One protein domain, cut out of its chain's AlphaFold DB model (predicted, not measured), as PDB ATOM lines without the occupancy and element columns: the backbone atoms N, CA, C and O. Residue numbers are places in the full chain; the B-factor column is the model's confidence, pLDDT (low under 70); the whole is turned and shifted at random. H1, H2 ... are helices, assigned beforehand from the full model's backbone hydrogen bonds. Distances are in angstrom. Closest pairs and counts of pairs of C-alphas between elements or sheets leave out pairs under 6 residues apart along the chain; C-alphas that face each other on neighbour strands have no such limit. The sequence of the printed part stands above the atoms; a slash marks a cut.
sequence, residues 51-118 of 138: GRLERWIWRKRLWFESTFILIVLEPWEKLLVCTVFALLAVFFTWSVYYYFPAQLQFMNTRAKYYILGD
ATOM      1  N   GLY A  51      48.097 -89.191 105.653       83.38
ATOM      2  CA  GLY A  51      47.229 -89.865 104.688       83.38
ATOM      3  C   GLY A  51      46.470 -88.908 103.759       83.38
ATOM      4  O   GLY A  51      46.138 -87.781 104.121       83.38
ATOM      5  N   ARG A  52      46.151 -89.361 102.537       81.81
ATOM      6  CA  ARG A  52      45.381 -88.565 101.555       81.81
ATOM      7  C   ARG A  52      43.928 -88.357 101.996       81.81
ATOM      8  O   ARG A  52      43.427 -87.238 101.906       81.81
ATOM      9  N   LEU A  53      43.282 -89.418 102.489       84.56
ATOM     10  CA  LEU A  53      41.913 -89.371 103.018       84.56
ATOM     11  C   LEU A  53      41.855 -88.589 104.331       84.56
ATOM     12  O   LEU A  53      41.040 -87.683 104.473       84.56
ATOM     13  N   GLU A  54      42.788 -88.858 105.242       80.81
ATOM     14  CA  GLU A  54      42.905 -88.134 106.510       80.81
ATOM     15  C   GLU A  54      43.088 -86.631 106.279       80.81
ATOM     16  O   GLU A  54      42.446 -85.819 106.935       80.81
ATOM     17  N   ARG A  55      43.915 -86.236 105.300       83.00
ATOM     18  CA  ARG A  55      44.136 -84.822 104.963       83.00
ATOM     19  C   ARG A  55      42.891 -84.166 104.386       83.00
ATOM     20  O   ARG A  55      42.661 -82.979 104.618       83.00
ATOM     21  N   TRP A  56      42.094 -84.918 103.632       85.94
ATOM     22  CA  TRP A  56      40.821 -84.429 103.116       85.94
ATOM     23  C   TRP A  56      39.815 -84.207 104.250       85.94
ATOM     24  O   TRP A  56      39.254 -83.118 104.345       85.94
ATOM     25  N   ILE A  57      39.669 -85.177 105.158       86.31
ATOM     26  CA  ILE A  57      38.807 -85.066 106.345       86.31
ATOM     27  C   ILE A  57      39.262 -83.907 107.237       86.31
ATOM     28  O   ILE A  57      38.451 -83.066 107.614       86.31
ATOM     29  N   TRP A  58      40.564 -83.799 107.508       84.56
ATOM     30  CA  TRP A  58      41.154 -82.703 108.281       84.56
ATOM     31  C   TRP A  58      40.853 -81.334 107.664       84.56
ATOM     32  O   TRP A  58      40.433 -80.417 108.365       84.56
ATOM     33  N   ARG A  59      40.970 -81.201 106.335       87.25
ATOM     34  CA  ARG A  59      40.629 -79.957 105.630       87.25
ATOM     35  C   ARG A  59      39.144 -79.626 105.746       87.25
ATOM     36  O   ARG A  59      38.802 -78.463 105.928       87.25
ATOM     37  N   LYS A  60      38.262 -80.621 105.625       88.88
ATOM     38  CA  LYS A  60      36.814 -80.417 105.766       88.88
ATOM     39  C   LYS A  60      36.433 -80.028 107.191       88.88
ATOM     40  O   LYS A  60      35.650 -79.099 107.356       88.88
ATOM     41  N   ARG A  61      37.050 -80.657 108.193       86.88
ATOM     42  CA  ARG A  61      36.900 -80.282 109.600       86.88
ATOM     43  C   ARG A  61      37.335 -78.837 109.844       86.88
ATOM     44  O   ARG A  61      36.552 -78.079 110.393       86.88
ATOM     45  N   LEU A  62      38.528 -78.441 109.395       87.81
ATOM     46  CA  LEU A  62      39.012 -77.066 109.570       87.81
ATOM     47  C   LEU A  62      38.148 -76.037 108.844       87.81
ATOM     48  O   LEU A  62      37.894 -74.965 109.381       87.81
ATOM     49  N   TRP A  63      37.685 -76.356 107.635       88.69
ATOM     50  CA  TRP A  63      36.793 -75.468 106.895       88.69
ATOM     51  C   TRP A  63      35.489 -75.240 107.664       88.69
ATOM     52  O   TRP A  63      35.088 -74.098 107.852       88.69
ATOM     53  N   PHE A  64      34.898 -76.314 108.193       87.19
ATOM     54  CA  PHE A  64      33.693 -76.240 109.013       87.19
ATOM     55  C   PHE A  64      33.921 -75.488 110.337       87.19
ATOM     56  O   PHE A  64      33.120 -74.637 110.714       87.19
ATOM     57  N   GLU A  65      35.034 -75.752 111.031       87.62
ATOM     58  CA  GLU A  65      35.392 -75.052 112.272       87.62
ATOM     59  C   GLU A  65      35.642 -73.553 112.036       87.62
ATOM     60  O   GLU A  65      35.275 -72.738 112.880       87.62
ATOM     61  N   SER A  66      36.190 -73.182 110.873       86.56
ATOM     62  CA  SER A  66      36.439 -71.789 110.495       86.56
ATOM     63  C   SER A  66      35.173 -71.033 110.095       86.56
ATOM     64  O   SER A  66      35.049 -69.867 110.455       86.56
ATOM     65  N   THR A  67      34.244 -71.642 109.349       85.62
ATOM     66  CA  THR A  67      33.033 -70.943 108.876       85.62
ATOM     67  C   THR A  67      32.056 -70.639 110.002       85.62
ATOM     68  O   THR A  67      31.376 -69.620 109.964       85.62
ATOM     69  N   PHE A  68      31.995 -71.515 111.005       82.50
ATOM     70  CA  PHE A  68      31.080 -71.387 112.140       82.50
ATOM     71  C   PHE A  68      31.769 -70.899 113.420       82.50
ATOM     72  O   PHE A  68      31.140 -70.868 114.472       82.50
ATOM     73  N   ILE A  69      33.055 -70.527 113.342       84.56
ATOM     74  CA  ILE A  69      33.846 -70.002 114.471       84.56
ATOM     75  C   ILE A  69      33.810 -70.974 115.676       84.56
ATOM     76  O   ILE A  69      33.879 -70.595 116.839       84.56
ATOM     77  N   LEU A  70      33.757 -72.284 115.410       83.44
ATOM     78  CA  LEU A  70      33.599 -73.324 116.441       83.44
ATOM     79  C   LEU A  70      34.846 -73.520 117.308       83.44
ATOM     80  O   LEU A  70      34.836 -74.357 118.204       83.44
ATOM     81  N   ILE A  71      35.935 -72.815 116.998       82.75
ATOM     82  CA  ILE A  71      37.180 -72.850 117.766       82.75
ATOM     83  C   ILE A  71      37.112 -71.988 119.030       82.75
ATOM     84  O   ILE A  71      37.867 -72.227 119.964       82.75
ATOM     85  N   VAL A  72      36.226 -70.988 119.048       87.69
ATOM     86  CA  VAL A  72      36.043 -70.084 120.195       87.69
ATOM     87  C   VAL A  72      35.037 -70.660 121.188       87.69
ATOM     88  O   VAL A  72      35.110 -70.371 122.377       87.69
ATOM     89  N   LEU A  73      34.116 -71.491 120.699       89.06
ATOM     90  CA  LEU A  73      33.122 -72.151 121.528       89.06
ATOM     91  C   LEU A  73      33.787 -73.263 122.338       89.06
ATOM     92  O   LEU A  73      34.539 -74.090 121.815       89.06
ATOM     93  N   GLU A  74      33.447 -73.318 123.617       90.38
ATOM     94  CA  GLU A  74      33.738 -74.466 124.466       90.38
ATOM     95  C   GLU A  74      33.057 -75.742 123.873       90.38
ATOM     96  O   GLU A  74      32.194 -75.681 122.980       90.38
ATOM     97  N   PRO A  75      33.431 -76.953 124.321       85.25
ATOM     98  CA  PRO A  75      33.017 -78.195 123.655       85.25
ATOM     99  C   PRO A  75      31.507 -78.503 123.689       85.25
ATOM    100  O   PRO A  75      30.994 -79.153 122.780       85.25
ATOM    101  N   TRP A  76      30.784 -78.051 124.715       90.81
ATOM    102  CA  TRP A  76      29.351 -78.300 124.935       90.81
ATOM    103  C   TRP A  76      28.348 -77.494 124.055       90.81
ATOM    104  O   TRP A  76      27.571 -78.102 123.333       90.81
ATOM    105  N   GLU A  77      28.347 -76.160 124.023       91.00
ATOM    106  CA  GLU A  77      27.758 -75.268 123.013       91.00
ATOM    107  C   GLU A  77      28.114 -75.688 121.596       91.00
ATOM    108  O   GLU A  77      27.229 -75.657 120.749       91.00
ATOM    109  N   LYS A  78      29.346 -76.137 121.304       89.19
ATOM    110  CA  LYS A  78      29.638 -76.691 119.972       89.19
ATOM    111  C   LYS A  78      28.703 -77.861 119.651       89.19
ATOM    112  O   LYS A  78      28.209 -77.942 118.525       89.19
ATOM    113  N   LEU A  79      28.421 -78.735 120.624       89.94
ATOM    114  CA  LEU A  79      27.428 -79.801 120.465       89.94
ATOM    115  C   LEU A  79      26.015 -79.228 120.295       89.94
ATOM    116  O   LEU A  79      25.321 -79.664 119.382       89.94
ATOM    117  N   LEU A  80      25.606 -78.234 121.090       92.94
ATOM    118  CA  LEU A  80      24.280 -77.604 120.969       92.94
ATOM    119  C   LEU A  80      24.060 -76.923 119.608       92.94
ATOM    120  O   LEU A  80      23.017 -77.088 118.982       92.94
ATOM    121  N   VAL A  81      25.045 -76.183 119.103       91.69
ATOM    122  CA  VAL A  81      24.965 -75.535 117.786       91.69
ATOM    123  C   VAL A  81      24.892 -76.588 116.684       91.69
ATOM    124  O   VAL A  81      24.070 -76.474 115.771       91.69
ATOM    125  N   CYS A  82      25.699 -77.649 116.780       90.94
ATOM    126  CA  CYS A  82      25.659 -78.744 115.814       90.94
ATOM    127  C   CYS A  82      24.311 -79.476 115.823       90.94
ATOM    128  O   CYS A  82      23.818 -79.822 114.750       90.94
ATOM    129  N   THR A  83      23.687 -79.695 116.987       93.94
ATOM    130  CA  THR A  83      22.375 -80.355 117.058       93.94
ATOM    131  C   THR A  83      21.276 -79.481 116.470       93.94
ATOM    132  O   THR A  83      20.489 -79.975 115.667       93.94
ATOM    133  N   VAL A  84      21.249 -78.182 116.780       95.00
ATOM    134  CA  VAL A  84      20.281 -77.247 116.185       95.00
ATOM    135  C   VAL A  84      20.437 -77.206 114.666       95.00
ATOM    136  O   VAL A  84      19.451 -77.341 113.942       95.00
ATOM    137  N   PHE A  85      21.667 -77.091 114.160       93.25
ATOM    138  CA  PHE A  85      21.912 -77.077 112.720       93.25
ATOM    139  C   PHE A  85      21.526 -78.403 112.052       93.25
ATOM    140  O   PHE A  85      20.943 -78.401 110.968       93.25
ATOM    141  N   ALA A  86      21.792 -79.539 112.705       93.69
ATOM    142  CA  ALA A  86      21.376 -80.850 112.218       93.69
ATOM    143  C   ALA A  86      19.847 -80.975 112.152       93.69
ATOM    144  O   ALA A  86      19.324 -81.449 111.146       93.69
ATOM    145  N   LEU A  87      19.123 -80.498 113.169       96.62
ATOM    146  CA  LEU A  87      17.659 -80.469 113.154       96.62
ATOM    147  C   LEU A  87      17.139 -79.604 112.004       96.62
ATOM    148  O   LEU A  87      16.294 -80.061 111.241       96.62
ATOM    149  N   LEU A  88      17.684 -78.398 111.821       96.31
ATOM    150  CA  LEU A  88      17.313 -77.528 110.704       96.31
ATOM    151  C   LEU A  88      17.598 -78.185 109.349       96.31
ATOM    152  O   LEU A  88      16.760 -78.118 108.455       96.31
ATOM    153  N   ALA A  89      18.736 -78.862 109.198       95.44
ATOM    154  CA  ALA A  89      19.079 -79.578 107.973       95.44
ATOM    155  C   ALA A  89      18.129 -80.757 107.700       95.44
ATOM    156  O   ALA A  89      17.721 -80.961 106.556       95.44
ATOM    157  N   VAL A  90      17.724 -81.509 108.727       96.69
ATOM    158  CA  VAL A  90      16.729 -82.588 108.594       96.69
ATOM    159  C   VAL A  90      15.364 -82.019 108.222       96.69
ATOM    160  O   VAL A  90      14.745 -82.494 107.277       96.69
ATOM    161  N   PHE A  91      14.909 -80.962 108.894       96.12
ATOM    162  CA  PHE A  91      13.650 -80.299 108.547       96.12
ATOM    163  C   PHE A  91      13.678 -79.728 107.129       96.12
ATOM    164  O   PHE A  91      12.704 -79.858 106.388       96.12
ATOM    165  N   PHE A  92      14.798 -79.132 106.724       96.06
ATOM    166  CA  PHE A  92      14.973 -78.603 105.381       96.06
ATOM    167  C   PHE A  92      14.938 -79.718 104.339       96.06
ATOM    168  O   PHE A  92      14.162 -79.641 103.395       96.06
ATOM    169  N   THR A  93      15.717 -80.785 104.521       95.81
ATOM    170  CA  THR A  93      15.733 -81.929 103.594       95.81
ATOM    171  C   THR A  93      14.380 -82.630 103.526       95.81
ATOM    172  O   THR A  93      13.928 -82.956 102.431       95.81
ATOM    173  N   TRP A  94      13.689 -82.778 104.657       96.44
ATOM    174  CA  TRP A  94      12.317 -83.277 104.712       96.44
ATOM    175  C   TRP A  94      11.362 -82.378 103.920       96.44
ATOM    176  O   TRP A  94      10.628 -82.855 103.059       96.44
ATOM    177  N   SER A  95      11.407 -81.066 104.152       94.12
ATOM    178  CA  SER A  95      10.598 -80.088 103.418       94.12
ATOM    179  C   SER A  95      10.875 -80.143 101.915       94.12
ATOM    180  O   SER A  95       9.945 -80.245 101.120       94.12
ATOM    181  N   VAL A  96      12.144 -80.176 101.500       95.19
ATOM    182  CA  VAL A  96      12.491 -80.305 100.081       95.19
ATOM    183  C   VAL A  96      11.975 -81.625  99.509       95.19
ATOM    184  O   VAL A  96      11.417 -81.636  98.422       95.19
ATOM    185  N   TYR A  97      12.095 -82.739 100.222       95.19
ATOM    186  CA  TYR A  97      11.647 -84.023  99.690       95.19
ATOM    187  C   TYR A  97      10.121 -84.108  99.534       95.19
ATOM    188  O   TYR A  97       9.631 -84.584  98.513       95.19
ATOM    189  N   TYR A  98       9.363 -83.624 100.521       91.12
ATOM    190  CA  TYR A  98       7.904 -83.771 100.539       91.12
ATOM    191  C   TYR A  98       7.153 -82.603  99.887       91.12
ATOM    192  O   TYR A  98       6.159 -82.823  99.200       91.12
ATOM    193  N   TYR A  99       7.601 -81.365 100.091       88.06
ATOM    194  CA  TYR A  99       6.873 -80.165  99.667       88.06
ATOM    195  C   TYR A  99       7.319 -79.648  98.293       88.06
ATOM    196  O   TYR A  99       6.495 -79.227  97.479       88.06
ATOM    197  N   PHE A 100       8.618 -79.721  97.988       88.75
ATOM    198  CA  PHE A 100       9.160 -79.213  96.725       88.75
ATOM    199  C   PHE A 100       8.584 -79.870  95.457       88.75
ATOM    200  O   PHE A 100       8.262 -79.121  94.529       88.75
ATOM    201  N   PRO A 101       8.405 -81.209  95.352       89.06
ATOM    202  CA  PRO A 101       7.901 -81.801  94.110       89.06
ATOM    203  C   PRO A 101       6.463 -81.366  93.799       89.06
ATOM    204  O   PRO A 101       6.149 -81.100  92.639       89.06
ATOM    205  N   ALA A 102       5.614 -81.218  94.821       86.00
ATOM    206  CA  ALA A 102       4.245 -80.730  94.653       86.00
ATOM    207  C   ALA A 102       4.227 -79.286  94.123       86.00
ATOM    208  O   ALA A 102       3.495 -78.965  93.183       86.00
ATOM    209  N   GLN A 103       5.092 -78.426  94.668       86.62
ATOM    210  CA  GLN A 103       5.198 -77.034  94.235       86.62
ATOM    211  C   GLN A 103       5.751 -76.908  92.807       86.62
ATOM    212  O   GLN A 103       5.264 -76.092  92.023       86.62
ATOM    213  N   LEU A 104       6.731 -77.742  92.438       88.75
ATOM    214  CA  LEU A 104       7.268 -77.778  91.077       88.75
ATOM    215  C   LEU A 104       6.217 -78.196  90.051       88.75
ATOM    216  O   LEU A 104       6.156 -77.596  88.980       88.75
ATOM    217  N   GLN A 105       5.381 -79.190  90.361       87.88
ATOM    218  CA  GLN A 105       4.301 -79.608  89.464       87.88
ATOM    219  C   GLN A 105       3.305 -78.473  89.227       87.88
ATOM    220  O   GLN A 105       2.993 -78.159  88.081       87.88
ATOM    221  N   PHE A 106       2.894 -77.786  90.291       83.44
ATOM    222  CA  PHE A 106       2.001 -76.637  90.195       83.44
ATOM    223  C   PHE A 106       2.586 -75.486  89.362       83.44
ATOM    224  O   PHE A 106       1.908 -74.924  88.497       83.44
ATOM    225  N   MET A 107       3.858 -75.147  89.587       87.06
ATOM    226  CA  MET A 107       4.551 -74.124  88.800       87.06
ATOM    227  C   MET A 107       4.714 -74.544  87.337       87.06
ATOM    228  O   MET A 107       4.572 -73.705  86.454       87.06
ATOM    229  N   ASN A 108       4.960 -75.828  87.069       87.00
ATOM    230  CA  ASN A 108       5.101 -76.361  85.718       87.00
ATOM    231  C   ASN A 108       3.776 -76.302  84.944       87.00
ATOM    232  O   ASN A 108       3.757 -75.817  83.819       87.00
ATOM    233  N   THR A 109       2.655 -76.697  85.558       83.56
ATOM    234  CA  THR A 109       1.322 -76.572  84.942       83.56
ATOM    235  C   THR A 109       1.019 -75.123  84.564       83.56
ATOM    236  O   THR A 109       0.580 -74.847  83.450       83.56
ATOM    237  N   ARG A 110       1.334 -74.172  85.452       82.94
ATOM    238  CA  ARG A 110       1.166 -72.739  85.167       82.94
ATOM    239  C   ARG A 110       2.118 -72.239  84.082       82.94
ATOM    240  O   ARG A 110       1.693 -71.517  83.191       82.94
ATOM    241  N   ALA A 111       3.390 -72.624  84.126       88.75
ATOM    242  CA  ALA A 111       4.370 -72.227  83.118       88.75
ATOM    243  C   ALA A 111       3.986 -72.741  81.723       88.75
ATOM    244  O   ALA A 111       4.061 -71.990  80.754       88.75
ATOM    245  N   LYS A 112       3.503 -73.986  81.627       84.62
ATOM    246  CA  LYS A 112       2.975 -74.559  80.383       84.62
ATOM    247  C   LYS A 112       1.782 -73.772  79.854       84.62
ATOM    248  O   LYS A 112       1.778 -73.458  78.671       84.62
ATOM    249  N   TYR A 113       0.844 -73.388  80.720       80.31
ATOM    250  CA  TYR A 113      -0.290 -72.544  80.330       80.31
ATOM    251  C   TYR A 113       0.171 -71.220  79.704       80.31
ATOM    252  O   TYR A 113      -0.295 -70.844  78.632       80.31
ATOM    253  N   TYR A 114       1.137 -70.536  80.324       84.38
ATOM    254  CA  TYR A 114       1.613 -69.246  79.815       84.38
ATOM    255  C   TYR A 114       2.465 -69.349  78.544       84.38
ATOM    256  O   TYR A 114       2.460 -68.419  77.743       84.38
ATOM    257  N   ILE A 115       3.214 -70.439  78.365       87.00
ATOM    258  CA  ILE A 115       4.149 -70.586  77.240       87.00
ATOM    259  C   ILE A 115       3.476 -71.229  76.026       87.00
ATOM    260  O   ILE A 115       3.697 -70.791  74.901       87.00
ATOM    261  N   LEU A 116       2.698 -72.289  76.240       85.62
ATOM    262  CA  LEU A 116       2.125 -73.101  75.164       85.62
ATOM    263  C   LEU A 116       0.692 -72.685  74.822       85.62
ATOM    264  O   LEU A 116       0.175 -73.134  73.805       85.62
ATOM    265  N   GLY A 117       0.050 -71.860  75.657       75.31
ATOM    266  CA  GLY A 117      -1.358 -71.489  75.487       75.31
ATOM    267  C   GLY A 117      -2.313 -72.681  75.582       75.31
ATOM    268  O   GLY A 117      -3.475 -72.556  75.216       75.31
ATOM    269  N   ASP A 118      -1.820 -73.833  76.042       63.78
ATOM    270  CA  ASP A 118      -2.591 -75.062  76.132       63.78
ATOM    271  C   ASP A 118      -3.611 -74.911  77.263       63.78
ATOM    272  O   ASP A 118      -3.267 -74.862  78.451       63.78
TER     273      ASP A 118
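AT A GLANCE: This is residues 51 to 118 of the 138 residues of an uncharacterized protein of Tulasnella calospora MUT 4182 (UniProt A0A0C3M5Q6). Picture an open L: H2 and H3 follow each other end to end as one long arm with a turn at Tyr 99, and H1 is the shorter arm, set off from the H2 end by the loop of residues 68 to 74. The arms do not fold back on each other, and there is no packed core. The printed part has 68 residues with three named helices, in the order H1, H2, H3, and no named strand; the class is all helix. The whole is extended, with a radius of gyration of the C-alphas of 20.5 A, and spans 59 by 30 by 17 A.

IN THESE COORDINATES: Start with the longest helix, H2, residues 75 to 98: find C-alpha 75 at (33.017, -78.195, 123.655), from where it runs 34.6 A to C-alpha 98. Past Tyr 99, H3 takes residues 100 to 116, 23.5 A long, and ends at C-alpha 116 at (2.125, -73.101, 75.164). Go back to C-alpha 52 at (45.381, -88.565, 101.555) for H1, residues 52 to 67, 22.7 A long.

HOW THE PARTS SIT: From H2, look first to H3: the two are near each other, with 5 pairs of C-alphas within 10 A, and meet only through their tight link of 1 residue. H1 and H2 are apart, joined by a short link of 7 residues. H1 and H3 are apart too. In H1, H2 and H3 every O i to N i+4 pair is within hydrogen-bond range.

THE WHOLE: The two C-alphas farthest apart are those of Glu 74 and Asp 118, at 60.5 A. The outline is elongated, but only just. Residues 51 to 61, 83 to 108 and 110 to 117 stand free. The printed part has no cut and no long link. The mean pLDDT of the printed part is 88.1; look at residue 118 for the one value under 70.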